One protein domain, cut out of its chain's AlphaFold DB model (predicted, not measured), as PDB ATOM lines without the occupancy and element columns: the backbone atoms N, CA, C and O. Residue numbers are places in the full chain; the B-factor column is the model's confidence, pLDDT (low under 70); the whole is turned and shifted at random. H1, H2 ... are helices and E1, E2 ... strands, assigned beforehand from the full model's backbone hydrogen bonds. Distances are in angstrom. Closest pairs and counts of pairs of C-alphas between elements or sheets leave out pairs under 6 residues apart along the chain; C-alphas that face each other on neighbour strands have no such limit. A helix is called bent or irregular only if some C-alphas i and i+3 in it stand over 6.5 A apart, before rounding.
ATOM      1  N   LYS A 145     -11.138   6.369  10.668       98.44
ATOM      2  CA  LYS A 145      -9.897   5.584  10.637       98.44
ATOM      3  C   LYS A 145      -9.988   4.469   9.597       98.44
ATOM      4  O   LYS A 145      -9.068   4.334   8.797       98.44
ATOM      5  N   VAL A 146     -11.105   3.736   9.554       98.19
ATOM      6  CA  VAL A 146     -11.343   2.682   8.550       98.19
ATOM      7  C   VAL A 146     -11.331   3.262   7.141       98.19
ATOM      8  O   VAL A 146     -10.608   2.773   6.276       98.19
ATOM      9  N   MET A 147     -12.071   4.351   6.915       98.12
ATOM     10  CA  MET A 147     -12.128   4.998   5.602       98.12
ATOM     11  C   MET A 147     -10.762   5.540   5.164       98.12
ATOM     12  O   MET A 147     -10.394   5.411   3.998       98.12
ATOM     13  N   SER A 148      -9.986   6.115   6.085       98.00
ATOM     14  CA  SER A 148      -8.641   6.618   5.781       98.00
ATOM     15  C   SER A 148      -7.672   5.482   5.452       98.00
ATOM     16  O   SER A 148      -6.964   5.564   4.451       98.00
ATOM     17  N   SER A 149      -7.679   4.388   6.217       97.50
ATOM     18  CA  SER A 149      -6.843   3.217   5.922       97.50
ATOM     19  C   SER A 149      -7.237   2.536   4.608       97.50
ATOM     20  O   SER A 149      -6.361   2.124   3.848       97.50
ATOM     21  N   LEU A 150      -8.535   2.480   4.283       95.88
ATOM     22  CA  LEU A 150      -9.005   1.984   2.988       95.88
ATOM     23  C   LEU A 150      -8.519   2.885   1.845       95.88
ATOM     24  O   LEU A 150      -8.023   2.391   0.833       95.88
ATOM     25  N   LYS A 151      -8.589   4.208   2.030       95.38
ATOM     26  CA  LYS A 151      -8.077   5.187   1.067       95.38
ATOM     27  C   LYS A 151      -6.591   5.013   0.788       95.38
ATOM     28  O   LYS A 151      -6.189   4.992  -0.374       95.38
ATOM     29  N   GLU A 152      -5.783   4.895   1.834       94.06
ATOM     30  CA  GLU A 152      -4.337   4.686   1.713       94.06
ATOM     31  C   GLU A 152      -4.023   3.374   0.990       94.06
ATOM     32  O   GLU A 152      -3.152   3.343   0.119       94.06
ATOM     33  N   LEU A 153      -4.757   2.298   1.292       91.62
ATOM     34  CA  LEU A 153      -4.610   1.025   0.591       91.62
ATOM     35  C   LEU A 153      -4.907   1.166  -0.910       91.62
ATOM     36  O   LEU A 153      -4.132   0.666  -1.723       91.62
ATOM     37  N   ILE A 154      -5.996   1.843  -1.282       89.38
ATOM     38  CA  ILE A 154      -6.449   1.934  -2.678       89.38
ATOM     39  C   ILE A 154      -5.602   2.912  -3.491       89.38
ATOM     40  O   ILE A 154      -5.126   2.560  -4.570       89.38
ATOM     41  N   LEU A 155      -5.416   4.141  -3.007       84.25
ATOM     42  CA  LEU A 155      -4.803   5.208  -3.802       84.25
ATOM     43  C   LEU A 155      -3.303   4.993  -3.996       84.25
ATOM     44  O   LEU A 155      -2.795   5.202  -5.101       84.25
ATOM     45  N   ASP A 156      -2.606   4.503  -2.972       73.81
ATOM     46  CA  ASP A 156      -1.158   4.327  -3.058       73.81
ATOM     47  C   ASP A 156      -0.746   3.073  -3.832       73.81
ATOM     48  O   ASP A 156       0.398   2.967  -4.266       73.81
ATOM     49  N   ASN A 157      -1.671   2.135  -4.027       65.69
ATOM     50  CA  ASN A 157      -1.456   0.947  -4.849       65.69
ATOM     51  C   ASN A 157      -2.252   1.016  -6.159       65.69
ATOM     52  O   ASN A 157      -2.366   0.014  -6.855       65.69
ATOM     53  N   SER A 158      -2.813   2.174  -6.515       63.44
ATOM     54  CA  SER A 158      -3.842   2.297  -7.559       63.44
ATOM     55  C   SER A 158      -3.435   1.764  -8.941       63.44
ATOM     56  O   SER A 158      -4.309   1.409  -9.722       63.44
ATOM     57  N   GLY A 159      -2.136   1.643  -9.243       62.12
ATOM     58  CA  GLY A 159      -1.639   0.944 -10.434       62.12
ATOM     59  C   GLY A 159      -1.623  -0.582 -10.285       62.12
ATOM     60  O   GLY A 159      -2.231  -1.287 -11.085       62.12
ATOM     61  N   GLU A 160      -0.948  -1.108  -9.262       67.56
ATOM     62  CA  GLU A 160      -0.764  -2.554  -9.057       67.56
ATOM     63  C   GLU A 160      -2.030  -3.238  -8.551       67.56
ATOM     64  O   GLU A 160      -2.437  -4.252  -9.119       67.56
ATOM     65  N   LEU A 161      -2.690  -2.654  -7.545       70.50
ATOM     66  CA  LEU A 161      -3.959  -3.145  -7.026       70.50
ATOM     67  C   LEU A 161      -4.990  -3.129  -8.141       70.50
ATOM     68  O   LEU A 161      -5.522  -4.180  -8.396       70.50
ATOM     69  N   ARG A 162      -5.195  -2.051  -8.911       67.56
ATOM     70  CA  ARG A 162      -6.185  -2.045 -10.014       67.56
ATOM     71  C   ARG A 162      -5.883  -3.067 -11.117       67.56
ATOM     72  O   ARG A 162      -6.806  -3.700 -11.617       67.56
ATOM     73  N   SER A 163      -4.608  -3.248 -11.476       66.38
ATOM     74  CA  SER A 163      -4.189  -4.215 -12.508       66.38
ATOM     75  C   SER A 163      -4.383  -5.664 -12.065       66.38
ATOM     76  O   SER A 163      -4.729  -6.520 -12.873       66.38
ATOM     77  N   SER A 164      -4.154  -5.930 -10.780       66.94
ATOM     78  CA  SER A 164      -4.302  -7.252 -10.178       66.94
ATOM     79  C   SER A 164      -5.646  -7.439  -9.484       66.94
ATOM     80  O   SER A 164      -5.946  -8.555  -9.100       66.94
ATOM     81  N   PHE A 165      -6.481  -6.404  -9.354       71.75
ATOM     82  CA  PHE A 165      -7.660  -6.409  -8.487       71.75
ATOM     83  C   PHE A 165      -8.605  -7.499  -8.930       71.75
ATOM     84  O   PHE A 165      -8.951  -8.341  -8.123       71.75
ATOM     85  N   PHE A 166      -8.919  -7.546 -10.226       65.44
ATOM     86  CA  PHE A 166      -9.775  -8.575 -10.810       65.44
ATOM     87  C   PHE A 166      -9.122  -9.961 -10.847       65.44
ATOM     88  O   PHE A 166      -9.833 -10.958 -10.820       65.44
ATOM     89  N   GLN A 167      -7.789 -10.046 -10.866       65.25
ATOM     90  CA  GLN A 167      -7.071 -11.324 -10.832       65.25
ATOM     91  C   GLN A 167      -7.019 -11.902  -9.409       65.25
ATOM     92  O   GLN A 167      -7.407 -13.047  -9.207       65.25
ATOM     93  N   LEU A 168      -6.645 -11.091  -8.418       63.34
ATOM     94  CA  LEU A 168      -6.789 -11.374  -6.991       63.34
ATOM     95  C   LEU A 168      -8.253 -11.701  -6.677       63.34
ATOM     96  O   LEU A 168      -8.536 -12.699  -6.030       63.34
ATOM     97  N   PHE A 169      -9.199 -10.931  -7.226       64.62
ATOM     98  CA  PHE A 169     -10.627 -11.218  -7.112       64.62
ATOM     99  C   PHE A 169     -11.024 -12.529  -7.762       64.62
ATOM    100  O   PHE A 169     -11.876 -13.197  -7.212       64.62
ATOM    101  N   SER A 170     -10.441 -12.946  -8.885       58.75
ATOM    102  CA  SER A 170     -10.770 -14.252  -9.466       58.75
ATOM    103  C   SER A 170     -10.356 -15.414  -8.556       58.75
ATOM    104  O   SER A 170     -11.039 -16.433  -8.528       58.75
ATOM    105  N   GLU A 171      -9.303 -15.243  -7.750       59.97
ATOM    106  CA  GLU A 171      -8.922 -16.198  -6.701       59.97
ATOM    107  C   GLU A 171      -9.875 -16.124  -5.490       59.97
ATOM    108  O   GLU A 171     -10.198 -17.159  -4.910       59.97
ATOM    109  N   PHE A 172     -10.394 -14.932  -5.163       58.75
ATOM    110  CA  PHE A 172     -11.415 -14.715  -4.126       58.75
ATOM    111  C   PHE A 172     -12.821 -15.198  -4.514       58.75
ATOM    112  O   PHE A 172     -13.487 -15.809  -3.695       58.75
ATOM    113  N   ILE A 173     -13.272 -14.975  -5.750       52.44
ATOM    114  CA  ILE A 173     -14.592 -15.358  -6.288       52.44
ATOM    115  C   ILE A 173     -14.755 -16.879  -6.306       52.44
ATOM    116  O   ILE A 173     -15.858 -17.383  -6.120       52.44
ATOM    117  N   LEU A 174     -13.662 -17.627  -6.482       51.34
ATOM    118  CA  LEU A 174     -13.681 -19.087  -6.353       51.34
ATOM    119  C   LEU A 174     -13.897 -19.557  -4.905       51.34
ATOM    120  O   LEU A 174     -14.143 -20.742  -4.684       51.34
ATOM    121  N   ASN A 175     -13.812 -18.649  -3.933       56.06
ATOM    122  CA  ASN A 175     -14.096 -18.893  -2.532       56.06
ATOM    123  C   ASN A 175     -15.332 -18.076  -2.113       56.06
ATOM    124  O   ASN A 175     -15.219 -16.947  -1.657       56.06
ATOM    125  N   GLU A 176     -16.530 -18.647  -2.249       53.56
ATOM    126  CA  GLU A 176     -17.822 -18.000  -1.934       53.56
ATOM    127  C   GLU A 176     -17.943 -17.469  -0.480       53.56
ATOM    128  O   GLU A 176     -18.934 -16.826  -0.133       53.56
ATOM    129  N   SER A 177     -16.951 -17.702   0.388       57.69
ATOM    130  CA  SER A 177     -16.930 -17.210   1.768       57.69
ATOM    131  C   SER A 177     -16.733 -15.696   1.898       57.69
ATOM    132  O   SER A 177     -17.146 -15.137   2.907       57.69
ATOM    133  N   VAL A 178     -16.142 -15.017   0.908       60.88
ATOM    134  CA  VAL A 178     -15.812 -13.573   0.966       60.88
ATOM    135  C   VAL A 178     -16.932 -12.639   0.517       60.88
ATOM    136  O   VAL A 178     -16.773 -11.422   0.617       60.88
ATOM    137  N   PHE A 179     -18.047 -13.176   0.031       68.50
ATOM    138  CA  PHE A 179     -19.175 -12.374  -0.421       68.50
ATOM    139  C   PHE A 179     -20.437 -12.684   0.369       68.50
ATOM    140  O   PHE A 179     -20.768 -13.836   0.661       68.50
ATOM    141  N   TYR A 180     -21.175 -11.621   0.645       70.12
ATOM    142  CA  TYR A 180     -22.584 -11.687   0.964       70.12
ATOM    143  C   TYR A 180     -23.346 -11.501  -0.348       70.12
ATOM    144  O   TYR A 180     -23.282 -10.440  -0.980       70.12
ATOM    145  N   SER A 181     -23.999 -12.570  -0.803       65.50
ATOM    146  CA  SER A 181     -24.692 -12.588  -2.090       65.50
ATOM    147  C   SER A 181     -25.900 -11.661  -2.047       65.50
ATOM    148  O   SER A 181     -26.777 -11.833  -1.195       65.50
ATOM    149  N   CYS A 182     -26.002 -10.726  -2.996       59.66
ATOM    150  CA  CYS A 182     -27.235  -9.977  -3.168       59.66
ATOM    151  C   CYS A 182     -28.064 -10.516  -4.329       59.66
ATOM    152  O   CYS A 182     -27.709 -10.395  -5.502       59.66
ATOM    153  N   TYR A 183     -29.222 -11.064  -3.985       59.31
ATOM    154  CA  TYR A 183     -30.229 -11.445  -4.957       59.31
ATOM    155  C   TYR A 183     -31.257 -10.333  -5.131       59.31
ATOM    156  O   TYR A 183     -31.588  -9.606  -4.193       59.31
ATOM    157  N   ASP A 184     -31.780 -10.218  -6.347       50.28
ATOM    158  CA  ASP A 184     -32.924  -9.372  -6.631       50.28
ATOM    159  C   ASP A 184     -34.135  -9.808  -5.798       50.28
ATOM    160  O   ASP A 184     -34.177 -10.888  -5.210       50.28
ATOM    161  N   TYR A 185     -35.175  -8.980  -5.782       47.44
ATOM    162  CA  TYR A 185     -36.373  -9.251  -4.988       47.44
ATOM    163  C   TYR A 185     -37.077 -10.570  -5.372       47.44
ATOM    164  O   TYR A 185     -37.836 -11.128  -4.580       47.44
ATOM    165  N   SER A 186     -36.841 -11.076  -6.589       51.72
ATOM    166  CA  SER A 186     -37.354 -12.376  -7.030       51.72
ATOM    167  C   SER A 186     -36.514 -13.565  -6.542       51.72
ATOM    168  O   SER A 186     -36.962 -14.707  -6.646       51.72
ATOM    169  N   GLY A 187     -35.321 -13.311  -5.997       56.78
ATOM    170  CA  GLY A 187     -34.355 -14.323  -5.580       56.78
ATOM    171  C   GLY A 187     -33.694 -15.048  -6.753       56.78
ATOM    172  O   GLY A 187     -33.076 -16.090  -6.550       56.78
ATOM    173  N   THR A 188     -33.865 -14.564  -7.988       51.03
ATOM    174  CA  THR A 188     -33.473 -15.299  -9.202       51.03
ATOM    175  C   THR A 188     -32.236 -14.741  -9.883       51.03
ATOM    176  O   THR A 188     -31.601 -15.462 -10.652       51.03
ATOM    177  N   SER A 189     -31.878 -13.486  -9.614       55.56
ATOM    178  CA  SER A 189     -30.752 -12.817 -10.266       55.56
ATOM    179  C   SER A 189     -29.836 -12.185  -9.229       55.56
ATOM    180  O   SER A 189     -30.288 -11.367  -8.434       55.56
ATOM    181  N   ASN A 190     -28.547 -12.537  -9.247       60.84
ATOM    182  CA  ASN A 190     -27.545 -11.793  -8.491       60.84
ATOM    183  C   ASN A 190     -27.436 -10.385  -9.104       60.84
ATOM    184  O   ASN A 190     -27.151 -10.237 -10.296       60.84
ATOM    185  N   VAL A 191     -27.740  -9.368  -8.305       61.66
ATOM    186  CA  VAL A 191     -27.752  -7.954  -8.714       61.66
ATOM    187  C   VAL A 191     -26.493  -7.214  -8.268       61.66
ATOM    188  O   VAL A 191     -26.208  -6.132  -8.773       61.66
ATOM    189  N   GLY A 192     -25.696  -7.811  -7.390       66.81
ATOM    190  CA  GLY A 192     -24.415  -7.311  -6.915       66.81
ATOM    191  C   GLY A 192     -23.906  -8.189  -5.778       66.81
ATOM    192  O   GLY A 192     -24.665  -8.949  -5.184       66.81
ATOM    193  N   ASP A 193     -22.635  -8.044  -5.427       78.12
ATOM    194  CA  ASP A 193     -22.094  -8.727  -4.255       78.12
ATOM    195  C   ASP A 193     -21.643  -7.695  -3.236       78.12
ATOM    196  O   ASP A 193     -21.169  -6.617  -3.591       78.12
ATOM    197  N   VAL A 194     -21.777  -8.010  -1.956       86.12
ATOM    198  CA  VAL A 194     -21.144  -7.229  -0.897       86.12
ATOM    199  C   VAL A 194     -19.917  -8.003  -0.449       86.12
ATOM    200  O   VAL A 194     -20.018  -9.136   0.010       86.12
ATOM    201  N   LEU A 195     -18.742  -7.410  -0.622       87.25
ATOM    202  CA  LEU A 195     -17.472  -8.001  -0.220       87.25
ATOM    203  C   LEU A 195     -17.296  -7.874   1.295       87.25
ATOM    204  O   LEU A 195     -17.428  -6.772   1.827       87.25
ATOM    205  N   ASP A 196     -16.917  -8.953   1.974       88.25
ATOM    206  CA  ASP A 196     -16.434  -8.901   3.355       88.25
ATOM    207  C   ASP A 196     -15.101  -8.138   3.398       88.25
ATOM    208  O   ASP A 196     -14.044  -8.622   2.970       88.25
ATOM    209  N   LEU A 197     -15.153  -6.908   3.912       89.81
ATOM    210  CA  LEU A 197     -14.014  -5.998   3.910       89.81
ATOM    211  C   LEU A 197     -12.876  -6.499   4.814       89.81
ATOM    212  O   LEU A 197     -11.704  -6.224   4.541       89.81
ATOM    213  N   GLY A 198     -13.204  -7.245   5.869       89.31
ATOM    214  CA  GLY A 198     -12.224  -7.857   6.762       89.31
ATOM    215  C   GLY A 198     -11.422  -8.934   6.068       89.31
ATOM    216  O   GLY A 198     -10.189  -8.907   6.085       89.31
ATOM    217  N   SER A 199     -12.127  -9.829   5.389       84.38
ATOM    218  CA  SER A 199     -11.516 -10.927   4.648       84.38
ATOM    219  C   SER A 199     -10.687 -10.411   3.465       84.38
ATOM    220  O   SER A 199      -9.568 -10.879   3.239       84.38
ATOM    221  N   PHE A 200     -11.162  -9.369   2.773       85.19
ATOM    222  CA  PHE A 200     -10.387  -8.662   1.750       85.19
ATOM    223  C   PHE A 200      -9.079  -8.076   2.304       85.19
ATOM    224  O   PHE A 200      -7.998  -8.329   1.764       85.19
ATOM    225  N   ALA A 201      -9.156  -7.317   3.401       87.94
ATOM    226  CA  ALA A 201      -7.980  -6.714   4.026       87.94
ATOM    227  C   ALA A 201      -6.995  -7.783   4.519       87.94
ATOM    228  O   ALA A 201      -5.786  -7.671   4.317       87.94
ATOM    229  N   TYR A 202      -7.504  -8.850   5.122       85.81
ATOM    230  CA  TYR A 202      -6.683  -9.927   5.647       85.81
ATOM    231  C   TYR A 202      -5.932 -10.697   4.561       85.81
ATOM    232  O   TYR A 202      -4.744 -10.996   4.699       85.81
ATOM    233  N   ALA A 203      -6.583 -11.003   3.449       80.56
ATOM    234  CA  ALA A 203      -5.929 -11.769   2.406       80.56
ATOM    235  C   ALA A 203      -4.835 -10.960   1.684       80.56
ATOM    236  O   ALA A 203      -3.777 -11.501   1.356       80.56
ATOM    237  N   LEU A 204      -5.014  -9.644   1.542       82.00
ATOM    238  CA  LEU A 204      -3.933  -8.747   1.122       82.00
ATOM    239  C   LEU A 204      -2.828  -8.634   2.187       82.00
ATOM    240  O   LEU A 204      -1.647  -8.602   1.840       82.00
ATOM    241  N   SER A 205      -3.179  -8.628   3.473       84.81
ATOM    242  CA  SER A 205      -2.225  -8.663   4.593       84.81
ATOM    243  C   SER A 205      -1.335  -9.914   4.544       84.81
ATOM    244  O   SER A 205      -0.111  -9.799   4.636       84.81
ATOM    245  N   LYS A 206      -1.897 -11.094   4.242       82.62
ATOM    246  CA  LYS A 206      -1.140 -12.349   4.043       82.62
ATOM    247  C   LYS A 206      -0.071 -12.263   2.948       82.62
ATOM    248  O   LYS A 206       0.921 -12.985   3.015       82.62
ATOM    249  N   SER A 207      -0.235 -11.371   1.969       78.12
ATOM    250  CA  SER A 207       0.777 -11.104   0.935       78.12
ATOM    251  C   SER A 207       1.929 -10.189   1.395       78.12
ATOM    252  O   SER A 207       2.854  -9.932   0.627       78.12
ATOM    253  N   GLY A 208       1.905  -9.708   2.647       81.75
ATOM    254  CA  GLY A 208       2.889  -8.780   3.213       81.75
ATOM    255  C   GLY A 208       2.569  -7.298   2.988       81.75
ATOM    256  O   GLY A 208       3.464  -6.457   3.092       81.75
ATOM    257  N   ASN A 209       1.320  -6.950   2.654       85.69
ATOM    258  CA  ASN A 209       0.924  -5.562   2.419       85.69
ATOM    259  C   ASN A 209       0.626  -4.828   3.740       85.69
ATOM    260  O   ASN A 209      -0.465  -4.936   4.296       85.69
ATOM    261  N   ALA A 210       1.565  -3.992   4.192       91.12
ATOM    262  CA  ALA A 210       1.444  -3.239   5.445       91.12
ATOM    263  C   ALA A 210       0.228  -2.287   5.514       91.12
ATOM    264  O   ALA A 210      -0.243  -1.958   6.603       91.12
ATOM    265  N   LYS A 211      -0.303  -1.825   4.374       92.19
ATOM    266  CA  LYS A 211      -1.519  -0.986   4.350       92.19
ATOM    267  C   LYS A 211      -2.775  -1.822   4.519       92.19
ATOM    268  O   LYS A 211      -3.739  -1.362   5.123       92.19
ATOM    269  N   ALA A 212      -2.744  -3.058   4.032       90.12
ATOM    270  CA  ALA A 212      -3.796  -4.021   4.295       90.12
ATOM    271  C   ALA A 212      -3.800  -4.448   5.774       90.12
ATOM    272  O   ALA A 212      -4.876  -4.534   6.360       90.12
ATOM    273  N   ASP A 213      -2.627  -4.586   6.410       91.75
ATOM    274  CA  ASP A 213      -2.520  -4.773   7.870       91.75
ATOM    275  C   ASP A 213      -3.167  -3.610   8.635       91.75
ATOM    276  O   ASP A 213      -3.950  -3.817   9.564       91.75
ATOM    277  N   ALA A 214      -2.861  -2.371   8.229       96.00
ATOM    278  CA  ALA A 214      -3.424  -1.171   8.843       96.00
ATOM    279  C   ALA A 214      -4.951  -1.102   8.678       96.00
ATOM    280  O   ALA A 214      -5.658  -0.809   9.647       96.00
ATOM    281  N   LEU A 215      -5.463  -1.423   7.484       95.38
ATOM    282  CA  LEU A 215      -6.898  -1.528   7.231       95.38
ATOM    283  C   LEU A 215      -7.531  -2.599   8.124       95.38
ATOM    284  O   LEU A 215      -8.466  -2.284   8.858       95.38
ATOM    285  N   LEU A 216      -7.001  -3.823   8.137       93.25
ATOM    286  CA  LEU A 216      -7.532  -4.912   8.957       93.25
ATOM    287  C   LEU A 216      -7.593  -4.527  10.441       93.25
ATOM    288  O   LEU A 216      -8.616  -4.729  11.095       93.25
ATOM    289  N   GLN A 217      -6.527  -3.920  10.967       95.56
ATOM    290  CA  GLN A 217      -6.483  -3.451  12.350       95.56
ATOM    291  C   GLN A 217      -7.523  -2.355  12.619       95.56
ATOM    292  O   GLN A 217      -8.188  -2.380  13.654       95.56
ATOM    293  N   SER A 218      -7.704  -1.410  11.692       97.75
ATOM    294  CA  SER A 218      -8.725  -0.365  11.834       97.75
ATOM    295  C   SER A 218     -10.144  -0.939  11.875       97.75
ATOM    296  O   SER A 218     -10.949  -0.485  12.688       97.75
ATOM    297  N   ILE A 219     -10.443  -1.973  11.076       96.44
ATOM    298  CA  ILE A 219     -11.771  -2.599  11.084       96.44
ATOM    299  C   ILE A 219     -11.989  -3.373  12.390       96.44
ATOM    300  O   ILE A 219     -13.058  -3.258  12.986       96.44
ATOM    301  N   LYS A 220     -10.969  -4.082  12.896       94.00
ATOM    302  CA  LYS A 220     -11.030  -4.769  14.203       94.00
ATOM    303  C   LYS A 220     -11.285  -3.818  15.376       94.00
ATOM    304  O   LYS A 220     -11.859  -4.223  16.377       94.00
ATOM    305  N   GLU A 221     -10.854  -2.562  15.279       96.00
ATOM    306  CA  GLU A 221     -11.155  -1.545  16.293       96.00
ATOM    307  C   GLU A 221     -12.557  -0.939  16.129       96.00
ATOM    308  O   GLU A 221     -13.171  -0.543  17.127       96.00
ATOM    309  N   TYR A 222     -13.034  -0.836  14.886       98.00
ATOM    310  CA  TYR A 222     -14.341  -0.290  14.519       98.00
ATOM    311  C   TYR A 222     -15.494  -1.227  14.890       98.00
ATOM    312  O   TYR A 222     -16.493  -0.768  15.447       98.00
ATOM    313  N   ILE A 223     -15.333  -2.528  14.637       96.62
ATOM    314  CA  ILE A 223     -16.285  -3.580  15.004       96.62
ATOM    315  C   ILE A 223     -16.113  -3.914  16.487       96.62
ATOM    316  O   ILE A 223     -15.087  -4.437  16.914       96.62
ATOM    317  N   GLU A 237     -11.297 -15.364  12.642       53.47
ATOM    318  CA  GLU A 237     -10.762 -14.027  12.963       53.47
ATOM    319  C   GLU A 237     -10.932 -12.997  11.828       53.47
ATOM    320  O   GLU A 237     -10.517 -11.842  11.979       53.47
ATOM    321  N   GLU A 238     -11.501 -13.412  10.693       63.66
ATOM    322  CA  GLU A 238     -11.431 -12.698   9.406       63.66
ATOM    323  C   GLU A 238     -12.809 -12.197   8.938       63.66
ATOM    324  O   GLU A 238     -12.895 -11.119   8.348       63.66
ATOM    325  N   HIS A 239     -13.885 -12.917   9.285       70.75
ATOM    326  CA  HIS A 239     -15.270 -12.505   9.043       70.75
ATOM    327  C   HIS A 239     -15.773 -11.584  10.149       70.75
ATOM    328  O   HIS A 239     -16.280 -12.024  11.183       70.75
ATOM    329  N   ILE A 240     -15.626 -10.284   9.932       72.38
ATOM    330  CA  ILE A 240     -15.864  -9.271  10.970       72.38
ATOM    331  C   ILE A 240     -17.219  -8.571  10.840       72.38
ATOM    332  O   ILE A 240     -17.516  -7.672  11.619       72.38
ATOM    333  N   GLY A 241     -18.068  -9.006   9.902       87.38
ATOM    334  CA  GLY A 241     -19.432  -8.494   9.755       87.38
ATOM    335  C   GLY A 241     -19.476  -7.047   9.267       87.38
ATOM    336  O   GLY A 241     -20.320  -6.275   9.717       87.38
ATOM    337  N   LEU A 242     -18.558  -6.672   8.372       93.56
ATOM    338  CA  LEU A 242     -18.575  -5.398   7.660       93.56
ATOM    339  C   LEU A 242     -18.390  -5.649   6.165       93.56
ATOM    340  O   LEU A 242     -17.346  -6.130   5.727       93.56
ATOM    341  N   GLY A 243     -19.410  -5.292   5.403       92.94
ATOM    342  CA  GLY A 243     -19.434  -5.377   3.957       92.94
ATOM    343  C   GLY A 243     -18.962  -4.102   3.259       92.94
ATOM    344  O   GLY A 243     -18.886  -3.025   3.856       92.94
ATOM    345  N   ILE A 244     -18.693  -4.210   1.964       92.56
ATOM    346  CA  ILE A 244     -18.661  -3.085   1.031       92.56
ATOM    347  C   ILE A 244     -19.180  -3.548  -0.335       92.56
ATOM    348  O   ILE A 244     -18.717  -4.561  -0.866       92.56
ATOM    349  N   LEU A 245     -20.152  -2.838  -0.914       89.62
ATOM    350  CA  LEU A 245     -20.702  -3.179  -2.228       89.62
ATOM    351  C   LEU A 245     -19.584  -3.284  -3.268       89.62
ATOM    352  O   LEU A 245     -18.848  -2.328  -3.533       89.62
ATOM    353  N   PHE A 246     -19.528  -4.442  -3.901       83.62
ATOM    354  CA  PHE A 246     -18.686  -4.766  -5.026       83.62
ATOM    355  C   PHE A 246     -19.538  -4.888  -6.289       83.62
ATOM    356  O   PHE A 246     -20.665  -5.387  -6.295       83.62
ATOM    357  N   LYS A 247     -18.977  -4.410  -7.395       76.25
ATOM    358  CA  LYS A 247     -19.632  -4.405  -8.694       76.25
ATOM    359  C   LYS A 247     -18.735  -5.110  -9.702       76.25
ATOM    360  O   LYS A 247     -17.582  -4.719  -9.881       76.25
ATOM    361  N   TYR A 248     -19.282  -6.102 -10.403       66.12
ATOM    362  CA  TYR A 248     -18.598  -6.708 -11.543       66.12
ATOM    363  C   TYR A 248     -18.425  -5.690 -12.684       66.12
ATOM    364  O   TYR A 248     -19.376  -4.957 -12.977       66.12
ATOM    365  N   PRO A 249     -17.271  -5.677 -13.382       63.41
ATOM    366  CA  PRO A 249     -16.991  -4.732 -14.469       63.41
ATOM    367  C   PRO A 249     -18.048  -4.709 -15.570       63.41
ATOM    368  O   PRO A 249     -18.322  -3.664 -16.144       63.41
ATOM    369  N   GLU A 250     -18.652  -5.860 -15.858       61.56
ATOM    370  CA  GLU A 250     -19.609  -6.018 -16.959       61.56
ATOM    371  C   GLU A 250     -21.020  -5.514 -16.617       61.56
ATOM    372  O   GLU A 250     -21.885  -5.425 -17.489       61.56
ATOM    373  N   SER A 251     -21.277  -5.171 -15.353       66.06
ATOM    374  CA  SER A 251     -22.577  -4.675 -14.916       66.06
ATOM    375  C   SER A 251     -22.673  -3.157 -15.095       66.06
ATOM    376  O   SER A 251     -21.729  -2.425 -14.823       66.06
ATOM    377  N   ASN A 252     -23.838  -2.640 -15.490       65.00
ATOM    378  CA  ASN A 252     -24.160  -1.207 -15.370       65.00
ATOM    379  C   ASN A 252     -24.943  -0.889 -14.087       65.00
ATOM    380  O   ASN A 252     -25.295   0.265 -13.837       65.00
ATOM    381  N   PHE A 253     -25.209  -1.905 -13.268       70.94
ATOM    382  CA  PHE A 253     -25.972  -1.771 -12.040       70.94
ATOM    383  C   PHE A 253     -25.242  -0.879 -11.030       70.94
ATOM    384  O   PHE A 253     -24.030  -0.985 -10.842       70.94
ATOM    385  N   GLY A 254     -25.979   0.037 -10.404       74.19
ATOM    386  CA  GLY A 254     -25.473   0.839  -9.291       74.19
ATOM    387  C   GLY A 254     -24.432   1.907  -9.596       74.19
ATOM    388  O   GLY A 254     -24.027   2.594  -8.663       74.19
ATOM    389  N   SER A 255     -24.032   2.131 -10.855       81.25
ATOM    390  CA  SER A 255     -23.009   3.142 -11.184       81.25
ATOM    391  C   SER A 255     -23.357   4.538 -10.659       81.25
ATOM    392  O   SER A 255     -22.473   5.251 -10.196       81.25
ATOM    393  N   TYR A 256     -24.634   4.941 -10.712       84.19
ATOM    394  CA  TYR A 256     -25.067   6.224 -10.153       84.19
ATOM    395  C   TYR A 256     -24.805   6.282  -8.641       84.19
ATOM    396  O   TYR A 256     -24.028   7.129  -8.211       84.19
ATOM    397  N   TYR A 257     -25.360   5.336  -7.874       85.38
ATOM    398  CA  TYR A 257     -25.215   5.260  -6.415       85.38
ATOM    399  C   TYR A 257     -23.749   5.166  -5.971       85.38
ATOM    400  O   TYR A 257     -23.332   5.881  -5.065       85.38
ATOM    401  N   ILE A 258     -22.932   4.362  -6.657       88.06
ATOM    402  CA  ILE A 258     -21.490   4.232  -6.391       88.06
ATOM    403  C   ILE A 258     -20.758   5.567  -6.576       88.06
ATOM    404  O   ILE A 258     -19.892   5.916  -5.777       88.06
ATOM    405  N   ASN A 259     -21.078   6.319  -7.633       87.31
ATOM    406  CA  ASN A 259     -20.397   7.579  -7.943       87.31
ATOM    407  C   ASN A 259     -20.921   8.764  -7.112       87.31
ATOM    408  O   ASN A 259     -20.217   9.771  -6.952       87.31
ATOM    409  N   THR A 260     -22.149   8.686  -6.597       89.94
ATOM    410  CA  THR A 260     -22.734   9.738  -5.757       89.94
ATOM    411  C   THR A 260     -22.465   9.545  -4.269       89.94
ATOM    412  O   THR A 260     -22.398  10.560  -3.577       89.94
ATOM    413  N   ASN A 261     -22.225   8.313  -3.808       94.19
ATOM    414  CA  ASN A 261     -21.887   7.994  -2.419       94.19
ATOM    415  C   ASN A 261     -20.552   8.638  -1.988       94.19
ATOM    416  O   ASN A 261     -19.496   8.437  -2.602       94.19
ATOM    417  N   GLU A 262     -20.595   9.439  -0.925       94.88
ATOM    418  CA  GLU A 262     -19.460  10.202  -0.407       94.88
ATOM    419  C   GLU A 262     -18.373   9.290   0.151       94.88
ATOM    420  O   GLU A 262     -17.193   9.516  -0.126       94.88
ATOM    421  N   THR A 263     -18.750   8.227   0.862       95.81
ATOM    422  CA  THR A 263     -17.804   7.244   1.406       95.81
ATOM    423  C   THR A 263     -16.967   6.612   0.298       95.81
ATOM    424  O   THR A 263     -15.740   6.530   0.404       95.81
ATOM    425  N   TYR A 264     -17.593   6.216  -0.811       94.31
ATOM    426  CA  TYR A 264     -16.892   5.554  -1.913       94.31
ATOM    427  C   TYR A 264     -15.944   6.501  -2.638       94.31
ATOM    428  O   TYR A 264     -14.820   6.110  -2.953       94.31
ATOM    429  N   ARG A 265     -16.337   7.765  -2.831       93.00
ATOM    430  CA  ARG A 265     -15.439   8.791  -3.386       93.00
ATOM    431  C   ARG A 265     -14.276   9.118  -2.454       93.00
ATOM    432  O   ARG A 265     -13.145   9.264  -2.910       93.00
ATOM    433  N   ASN A 266     -14.539   9.239  -1.155       94.31
ATOM    434  CA  ASN A 266     -13.531   9.642  -0.174       94.31
ATOM    435  C   ASN A 266     -12.473   8.560   0.047       94.31
ATOM    436  O   ASN A 266     -11.302   8.887   0.254       94.31
ATOM    437  N   THR A 267     -12.879   7.294  -0.037       94.50
ATOM    438  CA  THR A 267     -11.993   6.123   0.041       94.50
ATOM    439  C   THR A 267     -11.339   5.789  -1.300       94.50
ATOM    440  O   THR A 267     -10.329   5.100  -1.335       94.50
ATOM    441  N   GLY A 268     -11.880   6.276  -2.418       91.50
ATOM    442  CA  GLY A 268     -11.442   5.883  -3.757       91.50
ATOM    443  C   GLY A 268     -11.938   4.499  -4.182       91.50
ATOM    444  O   GLY A 268     -11.523   4.014  -5.234       91.50
ATOM    445  N   TRP A 269     -12.836   3.866  -3.415       91.00
ATOM    446  CA  TRP A 269     -13.447   2.579  -3.770       91.00
ATOM    447  C   TRP A 269     -14.123   2.624  -5.142       91.00
ATOM    448  O   TRP A 269     -13.975   1.705  -5.945       91.00
ATOM    449  N   ASN A 270     -14.772   3.744  -5.474       88.88
ATOM    450  CA  ASN A 270     -15.390   3.953  -6.783       88.88
ATOM    451  C   ASN A 270     -14.391   3.840  -7.954       88.88
ATOM    452  O   ASN A 270     -14.772   3.368  -9.018       88.88
ATOM    453  N   LEU A 271     -13.121   4.221  -7.770       84.69
ATOM    454  CA  LEU A 271     -12.082   4.113  -8.807       84.69
ATOM    455  C   LEU A 271     -11.680   2.658  -9.086       84.69
ATOM    456  O   LEU A 271     -11.149   2.349 -10.154       84.69
ATOM    457  N   LEU A 272     -11.898   1.781  -8.108       81.88
ATOM    458  CA  LEU A 272     -11.515   0.378  -8.157       81.88
ATOM    459  C   LEU A 272     -12.592  -0.478  -8.837       81.88
ATOM    460  O   LEU A 272     -12.270  -1.307  -9.684       81.88
ATOM    461  N   ILE A 273     -13.864  -0.233  -8.507       80.31
ATOM    462  CA  ILE A 273     -15.011  -1.017  -9.005       80.31
ATOM    463  C   ILE A 273     -15.752  -0.369 -10.188       80.31
ATOM    464  O   ILE A 273     -16.707  -0.943 -10.709       80.31
ATOM    465  N   ASN A 274     -15.339   0.826 -10.622       74.94
ATOM    466  CA  ASN A 274     -15.891   1.502 -11.797       74.94
ATOM    467  C   ASN A 274     -14.770   2.142 -12.648       74.94
ATOM    468  O   ASN A 274     -14.614   3.364 -12.650       74.94
TER     469      ASN A 274
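AT A GLANCE: This is residues 145 to 223 and 237 to 274 of the 277 residues of an uncharacterized protein of Fusobacteria bacterium (UniProt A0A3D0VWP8). A narrow sheet of three strands, with the E1 and E2 hairpin reaching away to one end of the longest axis, is joined at its other end to a group of helices in which H4 packs on both H1 and H3. H2 runs along another side of the model, and of the short helices that follow the sheet, H5 and H6 lead across to H1, where H6 packs on it, and H7 then folds back toward E3 of the sheet. The printed part has 117 residues, with seven named helices and three named strands in the order H1, H2, E1, E2, H3, H4, E3, H5, H6, H7, and its class is mostly helix. The sheet has the order E1, E2, E3, with antiparallel neighbours. The whole is compact, with a radius of gyration of the C-alphas of 13.8 A and spans of 41 by 28 by 27 A.

HOW THE PARTS SIT: H1, residues 145 to 156, is the hub, touching three other helices. It touches H4, residues 210 to 222, at a shallow tilt of 19 degrees, opposite ways; the closest C-alphas, of Ser 149 and Leu 215, are 4.9 A apart. H3, residues 197 to 206, also touches H4, and the two form a helical hairpin at a shallow tilt of 35.0 degrees, only just short of steep; the closest C-alphas, of Ser 205 and Ala 212, are 4.9 A apart. H1 and H3 are apart. H2, residues 160 to 173, is close to H1 but not clearly touching, with the C-alphas of Ile 154 and Leu 161 closest at 7.1 A; H2 and H3 are near each other, with 8 pairs of C-alphas within 10 A. H2 is irregular: C-alphas 163 and 166 are 7.3 A apart. E1, residues 179 to 183, and E2, residues 190 to 196, form an antiparallel hairpin, with N 180 and O 194 at 2.8 A. E3, residues 243 to 246, is antiparallel to E2, with N 246 and O 193 at 2.7 A; E1 and E3 are the edge strands. H3 only grazes the sheet, with its residues 197 to 200. H5, residues 255 to 260, and H6, residues 262 to 267, are close but not clearly touching and about perpendicular at 89 degrees. H6 touches H1 at a steep tilt of 57 degrees, the same way, with the C-alphas of Lys 151 and Thr 267 closest at 4.2 A. H7, residues 269 to 273, only grazes the sheet and only just touches H1, with 3 pairs of C-alphas within 8 A, made by residues 151 to 154 of H1 alone; the closest C-alphas, of Ile 154 and Trp 269, are 7.1 A apart. Every O i to N i+4 pair is within hydrogen-bond range in H1, H3, H4, H5, H6 and H7, and 8 of 10 are in H2.

IN THESE COORDINATES: H1 begins at C-alpha 145, at (-9.897, 5.584, 10.637), and is 16.3 A long. H2 is 19.0 A long, E2 16.5 A, H3 14.4 A and H4 18.4 A. E3 begins at C-alpha 243, at (-19.434, -5.377, 3.957). H7 ends at C-alpha 273, at (-15.011, -1.017, -9.005).

THE WHOLE: The two C-alphas farthest apart, of Ser 186 and Ala 210, are 41.8 A apart. Residues 224 to 236 are not printed, and C-alphas 223 and 237 are 12.0 A apart across this cut, which lies in the link from H4 to E3. Of the links that are printed whole, E1 to E2 and E3 to H5 are short and the others tight. The mean pLDDT of the printed part is 78.5; 40 residues are under 70, among them residues 166 to 179 and 181 to 192.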